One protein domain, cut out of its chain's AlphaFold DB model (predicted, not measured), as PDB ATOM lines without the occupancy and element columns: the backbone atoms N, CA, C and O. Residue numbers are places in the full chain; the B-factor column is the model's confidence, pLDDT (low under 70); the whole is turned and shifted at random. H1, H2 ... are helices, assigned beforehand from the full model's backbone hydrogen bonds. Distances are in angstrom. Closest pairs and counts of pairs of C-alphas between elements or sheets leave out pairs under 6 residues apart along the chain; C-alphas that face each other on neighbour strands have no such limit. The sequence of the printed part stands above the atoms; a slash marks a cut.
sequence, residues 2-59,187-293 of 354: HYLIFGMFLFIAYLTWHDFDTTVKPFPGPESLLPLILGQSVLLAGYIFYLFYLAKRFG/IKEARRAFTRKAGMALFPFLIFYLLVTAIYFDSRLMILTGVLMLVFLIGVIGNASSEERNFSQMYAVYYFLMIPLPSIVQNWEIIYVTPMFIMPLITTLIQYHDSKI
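This is residues 2 to 59 and 187 to 293 of the 354 residues of the protein "DUF2207 domain-containing protein" of Epsilonproteobacteria bacterium (UniProt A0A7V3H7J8). The domain is a flat slab of helices lying lengthwise, with H3, H4 and H5 in one thin layer and H6, H7, H8 and H9 in the other. The longest helix, H2, runs along one edge between the layers; H1 lies loosely along the opposite edge, and residues 18 to 29 cross one end of the slab to join these two. H3 and H4 follow each other end to end, and H5 folds back beside them. The printed part has 165 residues with nine named helices, H1 to H9 in chain order, and no named strand: class all helix. It is compact, with a radius of gyration of the C-alphas of 17.0 A, and spans 54 by 40 by 18 A.

H2, residues 30 to 57, belongs to a bundle, a group of aligned helices, with H3, residues 187 to 200, H4, residues 203 to 216, H5, residues 219 to 241, H6, residues 247 to 258, and H9, residues 278 to 291. With residues 51 to 55 alone, H2 touches H3, the closest C-alphas being those of Leu 51 and Ala 198, 6.5 A apart, at a shallow tilt of 19 degrees, opposite ways. H2 and H9 only just touch, with 3 pairs of C-alphas within 8 A, the closest those of Ala 55 and His 289 at 6.1 A; they run the same way. H2 and H4 also only just touch, with 3 pairs, the closest those of Leu 43 and Phe 205 at 7.1 A. H8, residues 270 to 273, touches H2, the closest C-alphas being those of Ile 37 and Val 273 at 6.4 A. H3 touches H5, with C-alphas 192 and 240 closest at 5.0 A, and H9, with C-alphas 191 and 290 closest at 6.0 A. H5 forms helical hairpins with H4, closest C-alphas 213 and 222 at 5.2 A, and with H6, closest C-alphas 235 and 250 at 6.4 A. H7, residues 261 to 265, is near H5. H1, residues 2 to 17, is close to H5 but not clearly touching, with C-alphas 12 and 224 closest at 7.8 A. H1 and H2 are apart. Every O i to N i+4 pair is within hydrogen-bond range in H1, H3, H4, H5, H6, H7 and H9; H2 has 21 of 24, and H8 is too short for such a pair.

H2 is 40.8 A long, from C-alpha 30 at (98.505, 66.102, 142.337) to C-alpha 57 at (137.931, 55.474, 141.805). H5 measures 32.4 A, H1 22.5 A, H4 20.0 A, H3 19.9 A, H9 19.8 A and H6 16.7 A. H9 ends at C-alpha 291, (138.224, 68.389, 135.132).

The C-alphas of Asp 21 and Ile 187 are the two farthest apart, 53.7 A. Residues 60 to 186 are not printed, and C-alphas 59 and 187 are 10.3 A apart across this cut. The link from H1 to H2 is long. Mean pLDDT of the printed part is 77.3; 54 residues are under 70, among them 11 to 31 and 259 to 277.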
ATOM      1  N   HIS A   2     125.840  67.110 111.981       46.94
ATOM      2  CA  HIS A   2     124.977  67.984 111.163       46.94
ATOM      3  C   HIS A   2     123.760  67.284 110.516       46.94
ATOM      4  O   HIS A   2     122.639  67.745 110.688       46.94
ATOM      5  N   TYR A   3     123.941  66.123 109.876       54.25
ATOM      6  CA  TYR A   3     122.828  65.358 109.282       54.25
ATOM      7  C   TYR A   3     121.829  64.802 110.311       54.25
ATOM      8  O   TYR A   3     120.642  64.692 110.026       54.25
ATOM      9  N   LEU A   4     122.305  64.491 111.519       52.94
ATOM     10  CA  LEU A   4     121.484  63.990 112.628       52.94
ATOM     11  C   LEU A   4     120.605  65.111 113.202       52.94
ATOM     12  O   LEU A   4     119.427  64.900 113.459       52.94
ATOM     13  N   ILE A   5     121.168  66.317 113.330       54.97
ATOM     14  CA  ILE A   5     120.445  67.522 113.763       54.97
ATOM     15  C   ILE A   5     119.393  67.920 112.716       54.97
ATOM     16  O   ILE A   5     118.250  68.186 113.073       54.97
ATOM     17  N   PHE A   6     119.750  67.895 111.427       65.69
ATOM     18  CA  PHE A   6     118.830  68.223 110.333       65.69
ATOM     19  C   PHE A   6     117.681  67.210 110.196       65.69
ATOM     20  O   PHE A   6     116.522  67.601 110.089       65.69
ATOM     21  N   GLY A   7     117.974  65.907 110.274       67.56
ATOM     22  CA  GLY A   7     116.940  64.866 110.261       67.56
ATOM     23  C   GLY A   7     115.983  64.969 111.450       67.56
ATOM     24  O   GLY A   7     114.778  64.784 111.299       67.56
ATOM     25  N   MET A   8     116.493  65.344 112.626       63.00
ATOM     26  CA  MET A   8     115.660  65.548 113.809       63.00
ATOM     27  C   MET A   8     114.795  66.810 113.707       63.00
ATOM     28  O   MET A   8     113.664  66.802 114.177       63.00
ATOM     29  N   PHE A   9     115.281  67.862 113.042       65.62
ATOM     30  CA  PHE A   9     114.486  69.055 112.741       65.62
ATOM     31  C   PHE A   9     113.288  68.723 111.844       65.62
ATOM     32  O   PHE A   9     112.165  69.106 112.157       65.62
ATOM     33  N   LEU A  10     113.508  67.946 110.779       70.94
ATOM     34  CA  LEU A  10     112.429  67.478 109.904       70.94
ATOM     35  C   LEU A  10     111.432  66.578 110.647       70.94
ATOM     36  O   LEU A  10     110.233  66.681 110.414       70.94
ATOM     37  N   PHE A  11     111.909  65.741 111.572       67.25
ATOM     38  CA  PHE A  11     111.050  64.894 112.399       67.25
ATOM     39  C   PHE A  11     110.191  65.701 113.383       67.25
ATOM     40  O   PHE A  11     108.994  65.451 113.495       67.25
ATOM     41  N   ILE A  12     110.772  66.701 114.057       62.56
ATOM     42  CA  ILE A  12     110.029  67.612 114.942       62.56
ATOM     43  C   ILE A  12     109.002  68.406 114.129       62.56
ATOM     44  O   ILE A  12     107.839  68.447 114.517       62.56
ATOM     45  N   ALA A  13     109.400  68.956 112.976       63.53
ATOM     46  CA  ALA A  13     108.511  69.690 112.079       63.53
ATOM     47  C   ALA A  13     107.340  68.822 111.584       63.53
ATOM     48  O   ALA A  13     106.197  69.275 111.581       63.53
ATOM     49  N   TYR A  14     107.608  67.560 111.233       69.50
ATOM     50  CA  TYR A  14     106.591  66.583 110.844       69.50
ATOM     51  C   TYR A  14     105.598  66.294 111.979       69.50
ATOM     52  O   TYR A  14     104.391  66.302 111.749       69.50
ATOM     53  N   LEU A  15     106.089  66.102 113.209       58.56
ATOM     54  CA  LEU A  15     105.239  65.885 114.383       58.56
ATOM     55  C   LEU A  15     104.390  67.113 114.743       58.56
ATOM     56  O   LEU A  15     103.301  66.945 115.283       58.56
ATOM     57  N   THR A  16     104.870  68.329 114.461       59.59
ATOM     58  CA  THR A  16     104.137  69.579 114.730       59.59
ATOM     59  C   THR A  16     103.160  69.991 113.626       59.59
ATOM     60  O   THR A  16     102.230  70.734 113.909       59.59
ATOM     61  N   TRP A  17     103.377  69.568 112.375       58.91
ATOM     62  CA  TRP A  17     102.584  70.005 111.211       58.91
ATOM     63  C   TRP A  17     101.273  69.231 111.037       58.91
ATOM     64  O   TRP A  17     100.337  69.708 110.402       58.91
ATOM     65  N   HIS A  18     101.208  68.010 111.553       58.72
ATOM     66  CA  HIS A  18     100.089  67.120 111.302       58.72
ATOM     67  C   HIS A  18      99.110  67.154 112.489       58.72
ATOM     68  O   HIS A  18      99.430  66.660 113.571       58.72
ATOM     69  N   ASP A  19      97.917  67.728 112.279       49.66
ATOM     70  CA  ASP A  19      96.809  67.687 113.244       49.66
ATOM     71  C   ASP A  19      96.363  66.236 113.442       49.66
ATOM     72  O   ASP A  19      95.710  65.632 112.589       49.66
ATOM     73  N   PHE A  20      96.752  65.658 114.570       52.31
ATOM     74  CA  PHE A  20      96.363  64.313 114.961       52.31
ATOM     75  C   PHE A  20      95.666  64.372 116.316       52.31
ATOM     76  O   PHE A  20      96.245  64.890 117.272       52.31
ATOM     77  N   ASP A  21      94.472  63.778 116.372       49.41
ATOM     78  CA  ASP A  21      93.535  63.731 117.501       49.41
ATOM     79  C   ASP A  21      94.250  63.752 118.865       49.41
ATOM     80  O   ASP A  21      95.046  62.862 119.193       49.41
ATOM     81  N   THR A  22      94.058  64.845 119.603       51.53
ATOM     82  CA  THR A  22      94.748  65.180 120.850       51.53
ATOM     83  C   THR A  22      93.924  64.704 122.037       51.53
ATOM     84  O   THR A  22      93.529  65.480 122.905       51.53
ATOM     85  N   THR A  23      93.681  63.398 122.134       48.47
ATOM     86  CA  THR A  23      93.193  62.821 123.392       48.47
ATOM     87  C   THR A  23      94.348  62.797 124.394       48.47
ATOM     88  O   THR A  23      94.972  61.764 124.638       48.47
ATOM     89  N   VAL A  24      94.681  63.964 124.949       54.56
ATOM     90  CA  VAL A  24      95.571  64.082 126.103       54.56
ATOM     91  C   VAL A  24      94.900  63.292 127.220       54.56
ATOM     92  O   VAL A  24      93.807  63.652 127.662       54.56
ATOM     93  N   LYS A  25      95.509  62.176 127.647       60.25
ATOM     94  CA  LYS A  25      95.055  61.481 128.858       60.25
ATOM     95  C   LYS A  25      94.969  62.539 129.964       60.25
ATOM     96  O   LYS A  25      95.929  63.303 130.093       60.25
ATOM     97  N   PRO A  26      93.855  62.631 130.712       58.59
ATOM     98  CA  PRO A  26      93.725  63.643 131.747       58.59
ATOM     99  C   PRO A  26      94.940  63.542 132.660       58.59
ATOM    100  O   PRO A  26      95.263  62.456 133.151       58.59
ATOM    101  N   PHE A  27      95.652  64.663 132.793       58.94
ATOM    102  CA  PHE A  27      96.849  64.718 133.612       58.94
ATOM    103  C   PHE A  27      96.462  64.242 135.011       58.94
ATOM    104  O   PHE A  27      95.444  64.690 135.551       58.94
ATOM    105  N   PRO A  28      97.187  63.265 135.559       61.19
ATOM    106  CA  PRO A  28      96.774  62.659 136.805       61.19
ATOM    107  C   PRO A  28      96.857  63.733 137.906       61.19
ATOM    108  O   PRO A  28      97.759  64.570 137.909       61.19
ATOM    109  N   GLY A  29      95.877  63.765 138.814       64.69
ATOM    110  CA  GLY A  29      95.819  64.796 139.855       64.69
ATOM    111  C   GLY A  29      97.082  64.828 140.736       64.69
ATOM    112  O   GLY A  29      97.868  63.875 140.717       64.69
ATOM    113  N   PRO A  30      97.275  65.872 141.564       65.12
ATOM    114  CA  PRO A  30      98.505  66.102 142.337       65.12
ATOM    115  C   PRO A  30      98.998  64.895 143.154       65.12
ATOM    116  O   PRO A  30     100.201  64.702 143.327       65.12
ATOM    117  N   GLU A  31      98.077  64.042 143.609       69.06
ATOM    118  CA  GLU A  31      98.348  62.814 144.369       69.06
ATOM    119  C   GLU A  31      99.230  61.802 143.614       69.06
ATOM    120  O   GLU A  31     100.001  61.059 144.217       69.06
ATOM    121  N   SER A  32      99.177  61.810 142.282       71.00
ATOM    122  CA  SER A  32      99.978  60.940 141.413       71.00
ATOM    123  C   SER A  32     101.394  61.463 141.134       71.00
ATOM    124  O   SER A  32     102.264  60.691 140.728       71.00
ATOM    125  N   LEU A  33     101.653  62.755 141.372       73.88
ATOM    126  CA  LEU A  33     102.945  63.395 141.099       73.88
ATOM    127  C   LEU A  33     103.969  63.094 142.186       73.88
ATOM    128  O   LEU A  33     105.146  62.885 141.895       73.88
ATOM    129  N   LEU A  34     103.519  63.031 143.440       79.88
ATOM    130  CA  LEU A  34     104.373  62.793 144.598       79.88
ATOM    131  C   LEU A  34     105.234  61.517 144.470       79.88
ATOM    132  O   LEU A  34     106.456  61.628 144.602       79.88
ATOM    133  N   PRO A  35     104.687  60.317 144.172       83.38
ATOM    134  CA  PRO A  35     105.506  59.111 144.029       83.38
ATOM    135  C   PRO A  35     106.493  59.190 142.857       83.38
ATOM    136  O   PRO A  35     107.579  58.614 142.933       83.38
ATOM    137  N   LEU A  36     106.164  59.929 141.792       80.88
ATOM    138  CA  LEU A  36     107.049  60.118 140.639       80.88
ATOM    139  C   LEU A  36     108.229  61.014 140.993       80.88
ATOM    140  O   LEU A  36     109.375  60.646 140.738       80.88
ATOM    141  N   ILE A  37     107.958  62.150 141.636       81.94
ATOM    142  CA  ILE A  37     108.981  63.082 142.116       81.94
ATOM    143  C   ILE A  37     109.901  62.374 143.119       81.94
ATOM    144  O   ILE A  37     111.126  62.491 143.027       81.94
ATOM    145  N   LEU A  38     109.337  61.586 144.040       85.94
ATOM    146  CA  LEU A  38     110.111  60.780 144.986       85.94
ATOM    147  C   LEU A  38     110.977  59.739 144.265       85.94
ATOM    148  O   LEU A  38     112.173  59.652 144.542       85.94
ATOM    149  N   GLY A  39     110.420  59.001 143.301       86.00
ATOM    150  CA  GLY A  39     111.163  58.025 142.501       86.00
ATOM    151  C   GLY A  39     112.344  58.647 141.748       86.00
ATOM    152  O   GLY A  39     113.462  58.132 141.804       86.00
ATOM    153  N   GLN A  40     112.135  59.804 141.116       83.44
ATOM    154  CA  GLN A  40     113.195  60.557 140.435       83.44
ATOM    155  C   GLN A  40     114.258  61.063 141.398       83.44
ATOM    156  O   GLN A  40     115.448  60.981 141.097       83.44
ATOM    157  N   SER A  41     113.841  61.556 142.562       86.88
ATOM    158  CA  SER A  41     114.752  62.057 143.588       86.88
ATOM    159  C   SER A  41     115.645  60.940 144.131       86.88
ATOM    160  O   SER A  41     116.848  61.139 144.290       86.88
ATOM    161  N   VAL A  42     115.087  59.745 144.350       90.69
ATOM    162  CA  VAL A  42     115.844  58.559 144.779       90.69
ATOM    163  C   VAL A  42     116.840  58.127 143.703       90.69
ATOM    164  O   VAL A  42     118.010  57.899 144.019       90.69
ATOM    165  N   LEU A  43     116.416  58.065 142.436       90.44
ATOM    166  CA  LEU A  43     117.324  57.767 141.327       90.44
ATOM    167  C   LEU A  43     118.453  58.798 141.260       90.44
ATOM    168  O   LEU A  43     119.621  58.413 141.193       90.44
ATOM    169  N   LEU A  44     118.126  60.093 141.342       89.50
ATOM    170  CA  LEU A  44     119.088  61.198 141.316       89.50
ATOM    171  C   LEU A  44     120.106  61.092 142.448       89.50
ATOM    172  O   LEU A  44     121.308  61.168 142.194       89.50
ATOM    173  N   ALA A  45     119.646  60.863 143.675       92.25
ATOM    174  CA  ALA A  45     120.518  60.668 144.824       92.25
ATOM    175  C   ALA A  45     121.450  59.461 144.622       92.25
ATOM    176  O   ALA A  45     122.660  59.571 144.840       92.25
ATOM    177  N   GLY A  46     120.916  58.337 144.131       94.56
ATOM    178  CA  GLY A  46     121.702  57.146 143.802       94.56
ATOM    179  C   GLY A  46     122.759  57.409 142.727       94.56
ATOM    180  O   GLY A  46     123.906  56.978 142.859       94.56
ATOM    181  N   TYR A  47     122.415  58.178 141.695       94.06
ATOM    182  CA  TYR A  47     123.346  58.567 140.639       94.06
ATOM    183  C   TYR A  47     124.435  59.512 141.121       94.06
ATOM    184  O   TYR A  47     125.599  59.313 140.786       94.06
ATOM    185  N   ILE A  48     124.084  60.518 141.922       94.06
ATOM    186  CA  ILE A  48     125.061  61.427 142.521       94.06
ATOM    187  C   ILE A  48     126.041  60.614 143.370       94.06
ATOM    188  O   ILE A  48     127.251  60.737 143.190       94.06
ATOM    189  N   PHE A  49     125.543  59.715 144.224       95.75
ATOM    190  CA  PHE A  49     126.394  58.830 145.017       95.75
ATOM    191  C   PHE A  49     127.315  57.966 144.139       95.75
ATOM    192  O   PHE A  49     128.521  57.890 144.387       95.75
ATOM    193  N   TYR A  50     126.777  57.371 143.071       96.19
ATOM    194  CA  TYR A  50     127.564  56.618 142.094       96.19
ATOM    195  C   TYR A  50     128.628  57.486 141.404       96.19
ATOM    196  O   TYR A  50     129.766  57.046 141.248       96.19
ATOM    197  N   LEU A  51     128.302  58.725 141.032       95.69
ATOM    198  CA  LEU A  51     129.229  59.659 140.400       95.69
ATOM    199  C   LEU A  51     130.381  60.020 141.343       95.69
ATOM    200  O   LEU A  51     131.536  59.996 140.921       95.69
ATOM    201  N   PHE A  52     130.094  60.278 142.623       95.31
ATOM    202  CA  PHE A  52     131.113  60.499 143.655       95.31
ATOM    203  C   PHE A  52     132.003  59.267 143.853       95.31
ATOM    204  O   PHE A  52     133.232  59.386 143.899       95.31
ATOM    205  N   TYR A  53     131.403  58.075 143.924       95.81
ATOM    206  CA  TYR A  53     132.135  56.810 143.989       95.81
ATOM    207  C   TYR A  53     133.063  56.632 142.777       95.81
ATOM    208  O   TYR A  53     134.246  56.315 142.930       95.81
ATOM    209  N   LEU A  54     132.558  56.900 141.573       95.94
ATOM    210  CA  LEU A  54     133.319  56.806 140.334       95.94
ATOM    211  C   LEU A  54     134.455  57.839 140.302       95.94
ATOM    212  O   LEU A  54     135.597  57.485 140.017       95.94
ATOM    213  N   ALA A  55     134.181  59.095 140.659       95.31
ATOM    214  CA  ALA A  55     135.174  60.167 140.708       95.31
ATOM    215  C   ALA A  55     136.331  59.821 141.658       95.31
ATOM    216  O   ALA A  55     137.499  60.038 141.323       95.31
ATOM    217  N   LYS A  56     136.024  59.204 142.805       94.62
ATOM    218  CA  LYS A  56     137.027  58.675 143.738       94.62
ATOM    219  C   LYS A  56     137.880  57.581 143.112       94.62
ATOM    220  O   LYS A  56     139.106  57.675 143.153       94.62
ATOM    221  N   ARG A  57     137.249  56.593 142.477       93.88
ATOM    222  CA  ARG A  57     137.931  55.474 141.805       93.88
ATOM    223  C   ARG A  57     138.912  55.934 140.726       93.88
ATOM    224  O   ARG A  57     139.959  55.316 140.537       93.88
ATOM    225  N   PHE A  58     138.576  57.017 140.030       94.06
ATOM    226  CA  PHE A  58     139.399  57.602 138.971       94.06
ATOM    227  C   PHE A  58     140.432  58.627 139.468       94.06
ATOM    228  O   PHE A  58     141.205  59.130 138.657       94.06
ATOM    229  N   GLY A  59     140.510  58.902 140.775       91.31
ATOM    230  CA  GLY A  59     141.514  59.812 141.341       91.31
ATOM    231  C   GLY A  59     141.205  61.296 141.116       91.31
ATOM    232  O   GLY A  59     142.107  62.102 140.870       91.31
ATOM    233  N   ILE A 187     146.226  59.554 131.159       89.62
ATOM    234  CA  ILE A 187     145.243  60.433 131.798       89.62
ATOM    235  C   ILE A 187     144.053  60.723 130.879       89.62
ATOM    236  O   ILE A 187     142.924  60.825 131.363       89.62
ATOM    237  N   LYS A 188     144.275  60.837 129.561       90.12
ATOM    238  CA  LYS A 188     143.199  61.072 128.598       90.12
ATOM    239  C   LYS A 188     142.249  59.886 128.631       90.12
ATOM    240  O   LYS A 188     141.056  60.088 128.832       90.12
ATOM    241  N   GLU A 189     142.770  58.663 128.553       90.56
ATOM    242  CA  GLU A 189     141.933  57.463 128.605       90.56
ATOM    243  C   GLU A 189     141.209  57.309 129.948       90.56
ATOM    244  O   GLU A 189     140.019  56.998 129.962       90.56
ATOM    245  N   ALA A 190     141.859  57.620 131.076       91.88
ATOM    246  CA  ALA A 190     141.194  57.628 132.381       91.88
ATOM    247  C   ALA A 190     139.983  58.582 132.402       91.88
ATOM    248  O   ALA A 190     138.887  58.200 132.820       91.88
ATOM    249  N   ARG A 191     140.149  59.800 131.875       91.44
ATOM    250  CA  ARG A 191     139.077  60.800 131.747       91.44
ATOM    251  C   ARG A 191     137.980  60.350 130.780       91.44
ATOM    252  O   ARG A 191     136.799  60.530 131.058       91.44
ATOM    253  N   ARG A 192     138.330  59.742 129.640       90.25
ATOM    254  CA  ARG A 192     137.345  59.197 128.683       90.25
ATOM    255  C   ARG A 192     136.537  58.060 129.304       90.25
ATOM    256  O   ARG A 192     135.314  58.034 129.195       90.25
ATOM    257  N   ALA A 193     137.202  57.129 129.983       91.88
ATOM    258  CA  ALA A 193     136.561  56.012 130.665       91.88
ATOM    259  C   ALA A 193     135.636  56.478 131.801       91.88
ATOM    260  O   ALA A 193     134.542  55.931 131.937       91.88
ATOM    261  N   PHE A 194     136.027  57.502 132.566       94.12
ATOM    262  CA  PHE A 194     135.163  58.134 133.565       94.12
ATOM    263  C   PHE A 194     133.880  58.685 132.930       94.12
ATOM    264  O   PHE A 194     132.789  58.265 133.310       94.12
ATOM    265  N   THR A 195     133.996  59.553 131.918       91.06
ATOM    266  CA  THR A 195     132.829  60.186 131.281       91.06
ATOM    267  C   THR A 195     131.924  59.164 130.593       91.06
ATOM    268  O   THR A 195     130.705  59.272 130.701       91.06
ATOM    269  N   ARG A 196     132.483  58.121 129.956       90.62
ATOM    270  CA  ARG A 196     131.687  57.018 129.385       90.62
ATOM    271  C   ARG A 196     130.895  56.275 130.459       90.62
ATOM    272  O   ARG A 196     129.695  56.090 130.297       90.62
ATOM    273  N   LYS A 197     131.536  55.883 131.566       94.12
ATOM    274  CA  LYS A 197     130.872  55.169 132.672       94.12
ATOM    275  C   LYS A 197     129.832  56.032 133.389       94.12
ATOM    276  O   LYS A 197     128.796  55.505 133.786       94.12
ATOM    277  N   ALA A 198     130.093  57.330 133.546       93.25
ATOM    278  CA  ALA A 198     129.136  58.282 134.098       93.25
ATOM    279  C   ALA A 198     127.931  58.466 133.159       93.25
ATOM    280  O   ALA A 198     126.794  58.334 133.593       93.25
ATOM    281  N   GLY A 199     128.174  58.664 131.858       89.88
ATOM    282  CA  GLY A 199     127.120  58.782 130.848       89.88
ATOM    283  C   GLY A 199     126.269  57.515 130.712       89.88
ATOM    284  O   GLY A 199     125.048  57.603 130.663       89.88
ATOM    285  N   MET A 200     126.880  56.326 130.731       90.62
ATOM    286  CA  MET A 200     126.151  55.048 130.717       90.62
ATOM    287  C   MET A 200     125.261  54.865 131.957       90.62
ATOM    288  O   MET A 200     124.184  54.286 131.865       90.62
ATOM    289  N   ALA A 201     125.660  55.395 133.113       92.25
ATOM    290  CA  ALA A 201     124.851  55.313 134.326       92.25
ATOM    291  C   ALA A 201     123.589  56.202 134.300       92.25
ATOM    292  O   ALA A 201     122.792  56.140 135.233       92.25
ATOM    293  N   LEU A 202     123.368  56.981 133.233       89.25
ATOM    294  CA  LEU A 202     122.134  57.743 133.014       89.25
ATOM    295  C   LEU A 202     121.025  56.938 132.320       89.25
ATOM    296  O   LEU A 202     119.876  57.376 132.317       89.25
ATOM    297  N   PHE A 203     121.315  55.751 131.778       88.19
ATOM    298  CA  PHE A 203     120.295  54.909 131.136       88.19
ATOM    299  C   PHE A 203     119.095  54.568 132.041       88.19
ATOM    300  O   PHE A 203     117.969  54.647 131.555       88.19
ATOM    301  N   PRO A 204     119.262  54.253 133.342       88.75
ATOM    302  CA  PRO A 204     118.123  54.050 134.236       88.75
ATOM    303  C   PRO A 204     117.196  55.268 134.347       88.75
ATOM    304  O   PRO A 204     115.987  55.087 134.439       88.75
ATOM    305  N   PHE A 205     117.724  56.498 134.270       83.69
ATOM    306  CA  PHE A 205     116.889  57.710 134.235       83.69
ATOM    307  C   PHE A 205     116.117  57.812 132.939       83.69
ATOM    308  O   PHE A 205     114.943  58.159 132.974       83.69
ATOM    309  N   LEU A 206     116.761  57.495 131.814       84.19
ATOM    310  CA  LEU A 206     116.089  57.446 130.522       84.19
ATOM    311  C   LEU A 206     114.936  56.438 130.552       84.19
ATOM    312  O   LEU A 206     113.827  56.776 130.162       84.19
ATOM    313  N   ILE A 207     115.176  55.223 131.048       87.75
ATOM    314  CA  ILE A 207     114.149  54.178 131.133       87.75
ATOM    315  C   ILE A 207     113.023  54.612 132.069       87.75
ATOM    316  O   ILE A 207     111.861  54.548 131.685       87.75
ATOM    317  N   PHE A 208     113.356  55.088 133.272       85.56
ATOM    318  CA  PHE A 208     112.366  55.582 134.224       85.56
ATOM    319  C   PHE A 208     111.512  56.686 133.598       85.56
ATOM    320  O   PHE A 208     110.288  56.638 133.651       85.56
ATOM    321  N   TYR A 209     112.149  57.645 132.935       80.31
ATOM    322  CA  TYR A 209     111.460  58.729 132.262       80.31
ATOM    323  C   TYR A 209     110.566  58.245 131.108       80.31
ATOM    324  O   TYR A 209     109.430  58.700 130.983       80.31
ATOM    325  N   LEU A 210     111.029  57.292 130.294       83.81
ATOM    326  CA  LEU A 210     110.217  56.690 129.233       83.81
ATOM    327  C   LEU A 210     109.004  55.946 129.797       83.81
ATOM    328  O   LEU A 210     107.914  56.055 129.250       83.81
ATOM    329  N   LEU A 211     109.162  55.240 130.918       84.44
ATOM    330  CA  LEU A 211     108.057  54.564 131.597       84.44
ATOM    331  C   LEU A 211     107.036  55.565 132.146       84.44
ATOM    332  O   LEU A 211     105.838  55.398 131.932       84.44
ATOM    333  N   VAL A 212     107.495  56.629 132.807       79.00
ATOM    334  CA  VAL A 212     106.613  57.693 133.310       79.00
ATOM    335  C   VAL A 212     105.885  58.378 132.155       79.00
ATOM    336  O   VAL A 212     104.670  58.562 132.217       79.00
ATOM    337  N   THR A 213     106.589  58.687 131.065       76.31
ATOM    338  CA  THR A 213     105.950  59.274 129.883       76.31
ATOM    339  C   THR A 213     104.935  58.338 129.232       76.31
ATOM    340  O   THR A 213     103.847  58.786 128.893       76.31
ATOM    341  N   ALA A 214     105.214  57.036 129.148       79.69
ATOM    342  CA  ALA A 214     104.279  56.042 128.615       79.69
ATOM    343  C   ALA A 214     102.973  55.930 129.423       79.69
ATOM    344  O   ALA A 214     101.888  55.750 128.860       79.69
ATOM    345  N   ILE A 215     103.079  55.994 130.754       77.88
ATOM    346  CA  ILE A 215     101.937  55.823 131.658       77.88
ATOM    347  C   ILE A 215     101.027  57.053 131.585       77.88
ATOM    348  O   ILE A 215      99.821  56.915 131.355       77.88
ATOM    349  N   TYR A 216     101.614  58.241 131.739       73.31
ATOM    350  CA  TYR A 216     100.870  59.474 131.998       73.31
ATOM    351  C   TYR A 216     100.666  60.367 130.775       73.31
ATOM    352  O   TYR A 216      99.799  61.233 130.803       73.31
ATOM    353  N   PHE A 217     101.428  60.160 129.703       72.25
ATOM    354  CA  PHE A 217     101.392  61.011 128.517       72.25
ATOM    355  C   PHE A 217     101.092  60.211 127.250       72.25
ATOM    356  O   PHE A 217     100.980  58.982 127.257       72.25
ATOM    357  N   ASP A 218     100.917  60.935 126.148       72.12
ATOM    358  CA  ASP A 218     100.778  60.339 124.825       72.12
ATOM    359  C   ASP A 218     102.094  59.659 124.400       72.12
ATOM    360  O   ASP A 218     103.201  60.170 124.609       72.12
ATOM    361  N   SER A 219     101.947  58.520 123.728       74.50
ATOM    362  CA  SER A 219     102.977  57.828 122.956       74.50
ATOM    363  C   SER A 219     103.854  58.766 122.110       74.50
ATOM    364  O   SER A 219     105.061  58.548 122.025       74.50
ATOM    365  N   ARG A 220     103.299  59.848 121.542       72.88
ATOM    366  CA  ARG A 220     104.062  60.837 120.753       72.88
ATOM    367  C   ARG A 220     105.101  61.575 121.590       72.88
ATOM    368  O   ARG A 220     106.251  61.708 121.172       72.88
ATOM    369  N   LEU A 221     104.709  62.023 122.781       73.00
ATOM    370  CA  LEU A 221     105.599  62.727 123.698       73.00
ATOM    371  C   LEU A 221     106.684  61.789 124.223       73.00
ATOM    372  O   LEU A 221     107.850  62.182 124.286       73.00
ATOM    373  N   MET A 222     106.325  60.538 124.521       76.31
ATOM    374  CA  MET A 222     107.280  59.490 124.882       76.31
ATOM    375  C   MET A 222     108.321  59.270 123.772       76.31
ATOM    376  O   MET A 222     109.519  59.283 124.049       76.31
ATOM    377  N   ILE A 223     107.888  59.117 122.513       80.00
ATOM    378  CA  ILE A 223     108.790  58.912 121.367       80.00
ATOM    379  C   ILE A 223     109.701  60.126 121.173       80.00
ATOM    380  O   ILE A 223     110.920  59.971 121.113       80.00
ATOM    381  N   LEU A 224     109.131  61.334 121.116       76.94
ATOM    382  CA  LEU A 224     109.890  62.565 120.911       76.94
ATOM    383  C   LEU A 224     110.952  62.737 122.000       76.94
ATOM    384  O   LEU A 224     112.141  62.844 121.713       76.94
ATOM    385  N   THR A 225     110.541  62.712 123.264       74.62
ATOM    386  CA  THR A 225     111.455  62.962 124.382       74.62
ATOM    387  C   THR A 225     112.456  61.822 124.586       74.62
ATOM    388  O   THR A 225     113.610  62.086 124.923       74.62
ATOM    389  N   GLY A 226     112.080  60.578 124.278       81.31
ATOM    390  CA  GLY A 226     112.995  59.439 124.230       81.31
ATOM    391  C   GLY A 226     114.089  59.590 123.177       81.31
ATOM    392  O   GLY A 226     115.264  59.401 123.492       81.31
ATOM    393  N   VAL A 227     113.736  60.001 121.955       82.56
ATOM    394  CA  VAL A 227     114.714  60.292 120.892       82.56
ATOM    395  C   VAL A 227     115.654  61.417 121.322       82.56
ATOM    396  O   VAL A 227     116.871  61.280 121.194       82.56
ATOM    397  N   LEU A 228     115.122  62.496 121.900       79.12
ATOM    398  CA  LEU A 228     115.930  63.623 122.368       79.12
ATOM    399  C   LEU A 228     116.925  63.213 123.462       79.12
ATOM    400  O   LEU A 228     118.097  63.595 123.414       79.12
ATOM    401  N   MET A 229     116.493  62.400 124.427       79.06
ATOM    402  CA  MET A 229     117.385  61.891 125.465       79.06
ATOM    403  C   MET A 229     118.410  60.891 124.930       79.06
ATOM    404  O   MET A 229     119.559  60.918 125.366       79.06
ATOM    405  N   LEU A 230     118.046  60.041 123.967       83.75
ATOM    406  CA  LEU A 230     118.999  59.151 123.304       83.75
ATOM    407  C   LEU A 230     120.076  59.947 122.564       83.75
ATOM    408  O   LEU A 230     121.262  59.667 122.729       83.75
ATOM    409  N   VAL A 231     119.689  60.979 121.811       82.62
ATOM    410  CA  VAL A 231     120.637  61.880 121.140       82.62
ATOM    411  C   VAL A 231     121.535  62.582 122.155       82.62
ATOM    412  O   VAL A 231     122.743  62.680 121.934       82.62
ATOM    413  N   PHE A 232     120.989  63.006 123.295       80.69
ATOM    414  CA  PHE A 232     121.781  63.579 124.380       80.69
ATOM    415  C   PHE A 232     122.798  62.583 124.956       80.69
ATOM    416  O   PHE A 232     123.976  62.919 125.065       80.69
ATOM    417  N   LEU A 233     122.389  61.348 125.267       81.56
ATOM    418  CA  LEU A 233     123.291  60.304 125.772       81.56
ATOM    419  C   LEU A 233     124.395  59.973 124.765       81.56
ATOM    420  O   LEU A 233     125.566  59.878 125.140       81.56
ATOM    421  N   ILE A 234     124.043  59.860 123.481       83.94
ATOM    422  CA  ILE A 234     125.007  59.680 122.392       83.94
ATOM    423  C   ILE A 234     125.957  60.879 122.329       83.94
ATOM    424  O   ILE A 234     127.157  60.691 122.159       83.94
ATOM    425  N   GLY A 235     125.462  62.102 122.522       82.25
ATOM    426  CA  GLY A 235     126.276  63.312 122.597       82.25
ATOM    427  C   GLY A 235     127.280  63.291 123.754       82.25
ATOM    428  O   GLY A 235     128.454  63.602 123.541       82.25
ATOM    429  N   VAL A 236     126.858  62.869 124.951       81.81
ATOM    430  CA  VAL A 236     127.720  62.747 126.142       81.81
ATOM    431  C   VAL A 236     128.796  61.676 125.932       81.81
ATOM    432  O   VAL A 236     129.982  61.932 126.155       81.81
ATOM    433  N   ILE A 237     128.411  60.486 125.466       82.00
ATOM    434  CA  ILE A 237     129.332  59.360 125.228       82.00
ATOM    435  C   ILE A 237     130.258  59.646 124.031       82.00
ATOM    436  O   ILE A 237     131.446  59.315 124.059       82.00
ATOM    437  N   GLY A 238     129.739  60.298 122.993       80.38
ATOM    438  CA  GLY A 238     130.481  60.718 121.809       80.38
ATOM    439  C   GLY A 238     131.545  61.761 122.140       80.38
ATOM    440  O   GLY A 238     132.703  61.570 121.779       80.38
ATOM    441  N   ASN A 239     131.206  62.792 122.923       76.94
ATOM    442  CA  ASN A 239     132.186  63.759 123.442       76.94
ATOM    443  C   ASN A 239     133.214  63.108 124.380       76.94
ATOM    444  O   ASN A 239     134.361  63.538 124.449       76.94
ATOM    445  N   ALA A 240     132.839  62.052 125.107       76.88
ATOM    446  CA  ALA A 240     133.809  61.285 125.885       76.88
ATOM    447  C   ALA A 240     134.833  60.570 124.993       76.88
ATOM    448  O   ALA A 240     135.939  60.294 125.449       76.88
ATOM    449  N   SER A 241     134.470  60.263 123.748       75.25
ATOM    450  CA  SER A 241     135.298  59.519 122.798       75.25
ATOM    451  C   SER A 241     136.076  60.431 121.844       75.25
ATOM    452  O   SER A 241     137.035  59.974 121.227       75.25
ATOM    453  N   SER A 242     135.708  61.712 121.743       75.81
ATOM    454  CA  SER A 242     136.392  62.677 120.887       75.81
ATOM    455  C   SER A 242     137.742  63.119 121.462       75.81
ATOM    456  O   SER A 242     138.036  63.009 122.661       75.81
ATOM    457  N   GLU A 243     138.611  63.584 120.566       72.56
ATOM    458  CA  GLU A 243     139.903  64.161 120.929       72.56
ATOM    459  C   GLU A 243     139.748  65.598 121.444       72.56
ATOM    460  O   GLU A 243     140.314  65.941 122.481       72.56
ATOM    461  N   GLU A 244     138.876  66.373 120.799       76.06
ATOM    462  CA  GLU A 244     138.430  67.692 121.246       76.06
ATOM    463  C   GLU A 244     137.049  67.593 121.898       76.06
ATOM    464  O   GLU A 244     136.105  67.044 121.323       76.06
ATOM    465  N   ARG A 245     136.923  68.102 123.127       70.56
ATOM    466  CA  ARG A 245     135.681  68.040 123.910       70.56
ATOM    467  C   ARG A 245     134.950  69.376 123.835       70.56
ATOM    468  O   ARG A 245     135.404  70.345 124.435       70.56
ATOM    469  N   ASN A 246     133.787  69.402 123.185       71.06
ATOM    470  CA  ASN A 246     133.005  70.622 122.961       71.06
ATOM    471  C   ASN A 246     131.660  70.560 123.694       71.06
ATOM    472  O   ASN A 246     130.590  70.409 123.102       71.06
ATOM    473  N   PHE A 247     131.716  70.692 125.020       67.88
ATOM    474  CA  PHE A 247     130.533  70.587 125.874       67.88
ATOM    475  C   PHE A 247     129.491  71.692 125.631       67.88
ATOM    476  O   PHE A 247     128.298  71.424 125.739       67.88
ATOM    477  N   SER A 248     129.900  72.907 125.248       66.12
ATOM    478  CA  SER A 248     128.983  74.028 124.968       66.12
ATOM    479  C   SER A 248     128.006  73.729 123.826       66.12
ATOM    480  O   SER A 248     126.815  74.001 123.950       66.12
ATOM    481  N   GLN A 249     128.483  73.100 122.748       68.00
ATOM    482  CA  GLN A 249     127.649  72.702 121.610       68.00
ATOM    483  C   GLN A 249     126.627  71.630 122.008       68.00
ATOM    484  O   GLN A 249     125.486  71.667 121.559       68.00
ATOM    485  N   MET A 250     127.004  70.710 122.900       68.69
ATOM    486  CA  MET A 250     126.098  69.685 123.426       68.69
ATOM    487  C   MET A 250     124.959  70.302 124.251       68.69
ATOM    488  O   MET A 250     123.802  69.934 124.056       68.69
ATOM    489  N   TYR A 251     125.268  71.263 125.128       70.94
ATOM    490  CA  TYR A 251     124.251  71.996 125.886       70.94
ATOM    491  C   TYR A 251     123.344  72.824 124.977       70.94
ATOM    492  O   TYR A 251     122.130  72.801 125.154       70.94
ATOM    493  N   ALA A 252     123.915  73.516 123.988       69.50
ATOM    494  CA  ALA A 252     123.150  74.315 123.037       69.50
ATOM    495  C   ALA A 252     122.153  73.454 122.249       69.50
ATOM    496  O   ALA A 252     120.980  73.803 122.169       69.50
ATOM    497  N   VAL A 253     122.591  72.295 121.739       72.19
ATOM    498  CA  VAL A 253     121.711  71.337 121.054       72.19
ATOM    499  C   VAL A 253     120.638  70.809 122.006       72.19
ATOM    500  O   VAL A 253     119.470  70.791 121.641       72.19
ATOM    501  N   TYR A 254     120.997  70.430 123.235       76.19
ATOM    502  CA  TYR A 254     120.025  69.948 124.218       76.19
ATOM    503  C   TYR A 254     118.932  70.982 124.512       76.19
ATOM    504  O   TYR A 254     117.754  70.682 124.354       76.19
ATOM    505  N   TYR A 255     119.305  72.212 124.877       73.69
ATOM    506  CA  TYR A 255     118.334  73.265 125.177       73.69
ATOM    507  C   TYR A 255     117.510  73.660 123.953       73.69
ATOM    508  O   TYR A 255     116.298  73.798 124.075       73.69
ATOM    509  N   PHE A 256     118.127  73.757 122.771       74.31
ATOM    510  CA  PHE A 256     117.416  74.038 121.520       74.31
ATOM    511  C   PHE A 256     116.266  73.055 121.272       74.31
ATOM    512  O   PHE A 256     115.173  73.452 120.882       74.31
ATOM    513  N   LEU A 257     116.492  71.775 121.562       69.94
ATOM    514  CA  LEU A 257     115.501  70.720 121.372       69.94
ATOM    515  C   LEU A 257     114.455  70.649 122.485       69.94
ATOM    516  O   LEU A 257     113.380  70.090 122.285       69.94
ATOM    517  N   MET A 258     114.772  71.203 123.653       71.44
ATOM    518  CA  MET A 258     113.903  71.201 124.827       71.44
ATOM    519  C   MET A 258     112.960  72.411 124.877       71.44
ATOM    520  O   MET A 258     111.852  72.288 125.390       71.44
ATOM    521  N   ILE A 259     113.360  73.557 124.309       69.62
ATOM    522  CA  ILE A 259     112.562  74.796 124.248       69.62
ATOM    523  C   ILE A 259     111.130  74.609 123.699       69.62
ATOM    524  O   ILE A 259     110.220  75.181 124.293       69.62
ATOM    525  N   PRO A 260     110.871  73.840 122.619       65.19
ATOM    526  CA  PRO A 260     109.516  73.726 122.073       65.19
ATOM    527  C   PRO A 260     108.587  72.811 122.884       65.19
ATOM    528  O   PRO A 260     107.377  72.846 122.669       65.19
ATOM    529  N   LEU A 261     109.109  71.996 123.813       68.75
ATOM    530  CA  LEU A 261     108.312  70.978 124.505       68.75
ATOM    531  C   LEU A 261     107.149  71.560 125.326       68.75
ATOM    532  O   LEU A 261     106.032  71.101 125.108       68.75
ATOM    533  N   PRO A 262     107.323  72.581 126.190       66.00
ATOM    534  CA  PRO A 262     106.207  73.166 126.942       66.00
ATOM    535  C   PRO A 262     105.070  73.692 126.053       66.00
ATOM    536  O   PRO A 262     103.899  73.547 126.404       66.00
ATOM    537  N   SER A 263     105.402  74.242 124.879       62.84
ATOM    538  CA  SER A 263     104.426  74.748 123.905       62.84
ATOM    539  C   SER A 263     103.617  73.632 123.240       62.84
ATOM    540  O   SER A 263     102.459  73.846 122.894       62.84
ATOM    541  N   ILE A 264     104.209  72.444 123.079       65.06
ATOM    542  CA  ILE A 264     103.551  71.274 122.478       65.06
ATOM    543  C   ILE A 264     102.547  70.652 123.450       65.06
ATOM    544  O   ILE A 264     101.478  70.227 123.027       65.06
ATOM    545  N   VAL A 265     102.869  70.588 124.746       64.25
ATOM    546  CA  VAL A 265     102.013  69.859 125.697       64.25
ATOM    547  C   VAL A 265     100.955  70.719 126.380       64.25
ATOM    548  O   VAL A 265     100.074  70.170 127.033       64.25
ATOM    549  N   GLN A 266     101.048  72.050 126.270       69.12
ATOM    550  CA  GLN A 266     100.108  73.009 126.873       69.12
ATOM    551  C   GLN A 266      99.860  72.793 128.382       69.12
ATOM    552  O   GLN A 266      98.880  73.276 128.942       69.12
ATOM    553  N   ASN A 267     100.761  72.077 129.058       67.50
ATOM    554  CA  ASN A 267     100.659  71.720 130.462       67.50
ATOM    555  C   ASN A 267     102.028  71.915 131.121       67.50
ATOM    556  O   ASN A 267     102.995  71.202 130.847       67.50
ATOM    557  N   TRP A 268     102.104  72.925 131.982       67.94
ATOM    558  CA  TRP A 268     103.327  73.341 132.657       67.94
ATOM    559  C   TRP A 268     103.721  72.394 133.799       67.94
ATOM    560  O   TRP A 268     104.895  72.347 134.152       67.94
ATOM    561  N   GLU A 269     102.802  71.580 134.330       67.06
ATOM    562  CA  GLU A 269     103.087  70.651 135.439       67.06
ATOM    563  C   GLU A 269     104.057  69.527 135.033       67.06
ATOM    564  O   GLU A 269     104.767  68.945 135.854       67.06
ATOM    565  N   ILE A 270     104.176  69.292 133.728       65.94
ATOM    566  CA  ILE A 270     105.108  68.351 133.097       65.94
ATOM    567  C   ILE A 270     106.558  68.709 133.401       65.94
ATOM    568  O   ILE A 270     107.397  67.823 133.555       65.94
ATOM    569  N   ILE A 271     106.854  69.997 133.556       68.00
ATOM    570  CA  ILE A 271     108.184  70.516 133.888       68.00
ATOM    571  C   ILE A 271     108.704  69.883 135.187       68.00
ATOM    572  O   ILE A 271     109.890  69.571 135.269       68.00
ATOM    573  N   TYR A 272     107.832  69.622 136.167       68.25
ATOM    574  CA  TYR A 272     108.225  69.039 137.456       68.25
ATOM    575  C   TYR A 272     108.550  67.548 137.392       68.25
ATOM    576  O   TYR A 272     109.293  67.046 138.230       68.25
ATOM    577  N   VAL A 273     108.004  66.840 136.402       65.88
ATOM    578  CA  VAL A 273     108.177  65.391 136.227       65.88
ATOM    579  C   VAL A 273     109.194  65.083 135.124       65.88
ATOM    580  O   VAL A 273     109.629  63.946 134.957       65.88
ATOM    581  N   THR A 274     109.624  66.074 134.350       67.31
ATOM    582  CA  THR A 274     110.568  65.864 133.249       67.31
ATOM    583  C   THR A 274     111.975  66.225 133.734       67.31
ATOM    584  O   THR A 274     112.183  67.343 134.200       67.31
ATOM    585  N   PRO A 275     112.997  65.354 133.600       63.66
ATOM    586  CA  PRO A 275     114.348  65.613 134.112       63.66
ATOM    587  C   PRO A 275     115.117  66.677 133.297       63.66
ATOM    588  O   PRO A 275     116.348  66.701 133.302       63.66
ATOM    589  N   MET A 276     114.414  67.580 132.604       68.62
ATOM    590  CA  MET A 276     114.962  68.561 131.661       68.62
ATOM    591  C   MET A 276     115.981  69.490 132.312       68.62
ATOM    592  O   MET A 276     117.014  69.792 131.728       68.62
ATOM    593  N   PHE A 277     115.711  69.911 133.547       69.81
ATOM    594  CA  PHE A 277     116.600  70.796 134.305       69.81
ATOM    595  C   PHE A 277     117.702  70.030 135.038       69.81
ATOM    596  O   PHE A 277     118.772  70.571 135.314       69.81
ATOM    597  N   ILE A 278     117.469  68.746 135.317       76.88
ATOM    598  CA  ILE A 278     118.406  67.892 136.048       76.88
ATOM    599  C   ILE A 278     119.550  67.445 135.129       76.88
ATOM    600  O   ILE A 278     120.696  67.375 135.564       76.88
ATOM    601  N   MET A 279     119.275  67.183 133.849       77.25
ATOM    602  CA  MET A 279     120.281  66.667 132.912       77.25
ATOM    603  C   MET A 279     121.463  67.629 132.683       77.25
ATOM    604  O   MET A 279     122.605  67.176 132.799       77.25
ATOM    605  N   PRO A 280     121.257  68.944 132.459       78.75
ATOM    606  CA  PRO A 280     122.352  69.907 132.380       78.75
ATOM    607  C   PRO A 280     123.194  69.958 133.659       78.75
ATOM    608  O   PRO A 280     124.430  69.938 133.587       78.75
ATOM    609  N   LEU A 281     122.531  69.954 134.822       84.19
ATOM    610  CA  LEU A 281     123.176  69.938 136.134       84.19
ATOM    611  C   LEU A 281     124.048  68.689 136.306       84.19
ATOM    612  O   LEU A 281     125.222  68.795 136.655       84.19
ATOM    613  N   ILE A 282     123.507  67.514 135.977       86.75
ATOM    614  CA  ILE A 282     124.228  66.239 135.965       86.75
ATOM    615  C   ILE A 282     125.465  66.326 135.075       86.75
ATOM    616  O   ILE A 282     126.558  65.962 135.505       86.75
ATOM    617  N   THR A 283     125.340  66.823 133.845       84.25
ATOM    618  CA  THR A 283     126.494  66.915 132.943       84.25
ATOM    619  C   THR A 283     127.534  67.927 133.405       84.25
ATOM    620  O   THR A 283     128.726  67.686 133.217       84.25
ATOM    621  N   THR A 284     127.119  69.000 134.080       87.00
ATOM    622  CA  THR A 284     128.045  69.959 134.697       87.00
ATOM    623  C   THR A 284     128.788  69.307 135.857       87.00
ATOM    624  O   THR A 284     130.000  69.471 135.973       87.00
ATOM    625  N   LEU A 285     128.112  68.482 136.662       91.75
ATOM    626  CA  LEU A 285     128.753  67.689 137.715       91.75
ATOM    627  C   LEU A 285     129.751  66.667 137.147       91.75
ATOM    628  O   LEU A 285     130.863  66.552 137.664       91.75
ATOM    629  N   ILE A 286     129.408  65.967 136.058       91.75
ATOM    630  CA  ILE A 286     130.347  65.063 135.365       91.75
ATOM    631  C   ILE A 286     131.585  65.847 134.909       91.75
ATOM    632  O   ILE A 286     132.708  65.427 135.182       91.75
ATOM    633  N   GLN A 287     131.400  66.997 134.254       89.75
ATOM    634  CA  GLN A 287     132.498  67.845 133.775       89.75
ATOM    635  C   GLN A 287     133.362  68.375 134.916       89.75
ATOM    636  O   GLN A 287     134.588  68.369 134.814       89.75
ATOM    637  N   TYR A 288     132.740  68.790 136.018       92.56
ATOM    638  CA  TYR A 288     133.442  69.228 137.214       92.56
ATOM    639  C   TYR A 288     134.369  68.125 137.735       92.56
ATOM    640  O   TYR A 288     135.576  68.351 137.855       92.56
ATOM    641  N   HIS A 289     133.853  66.914 137.963       93.50
ATOM    642  CA  HIS A 289     134.671  65.800 138.443       93.50
ATOM    643  C   HIS A 289     135.745  65.385 137.435       93.50
ATOM    644  O   HIS A 289     136.887  65.177 137.852       93.50
ATOM    645  N   ASP A 290     135.411  65.322 136.140       91.31
ATOM    646  CA  ASP A 290     136.346  65.013 135.051       91.31
ATOM    647  C   ASP A 290     137.500  66.022 134.984       91.31
ATOM    648  O   ASP A 290     138.655  65.621 134.860       91.31
ATOM    649  N   SER A 291     137.212  67.321 135.120       90.19
ATOM    650  CA  SER A 291     138.224  68.389 135.132       90.19
ATOM    651  C   SER A 291     139.215  68.265 136.287       90.19
ATOM    652  O   SER A 291     140.351  68.725 136.188       90.19
ATOM    653  N   LYS A 292     138.788  67.619 137.375       93.38
ATOM    654  CA  LYS A 292     139.582  67.387 138.582       93.38
ATOM    655  C   LYS A 292     140.230  66.003 138.613       93.38
ATOM    656  O   LYS A 292     140.945  65.720 139.573       93.38
ATOM    657  N   ILE A 293     140.002  65.143 137.614       92.50
ATOM    658  CA  ILE A 293     140.751  63.887 137.467       92.50
ATOM    659  C   ILE A 293     142.204  64.234 137.176       92.50
ATOM    660  O   ILE A 293     142.524  64.927 136.211       92.50
TER     661      ILE A 293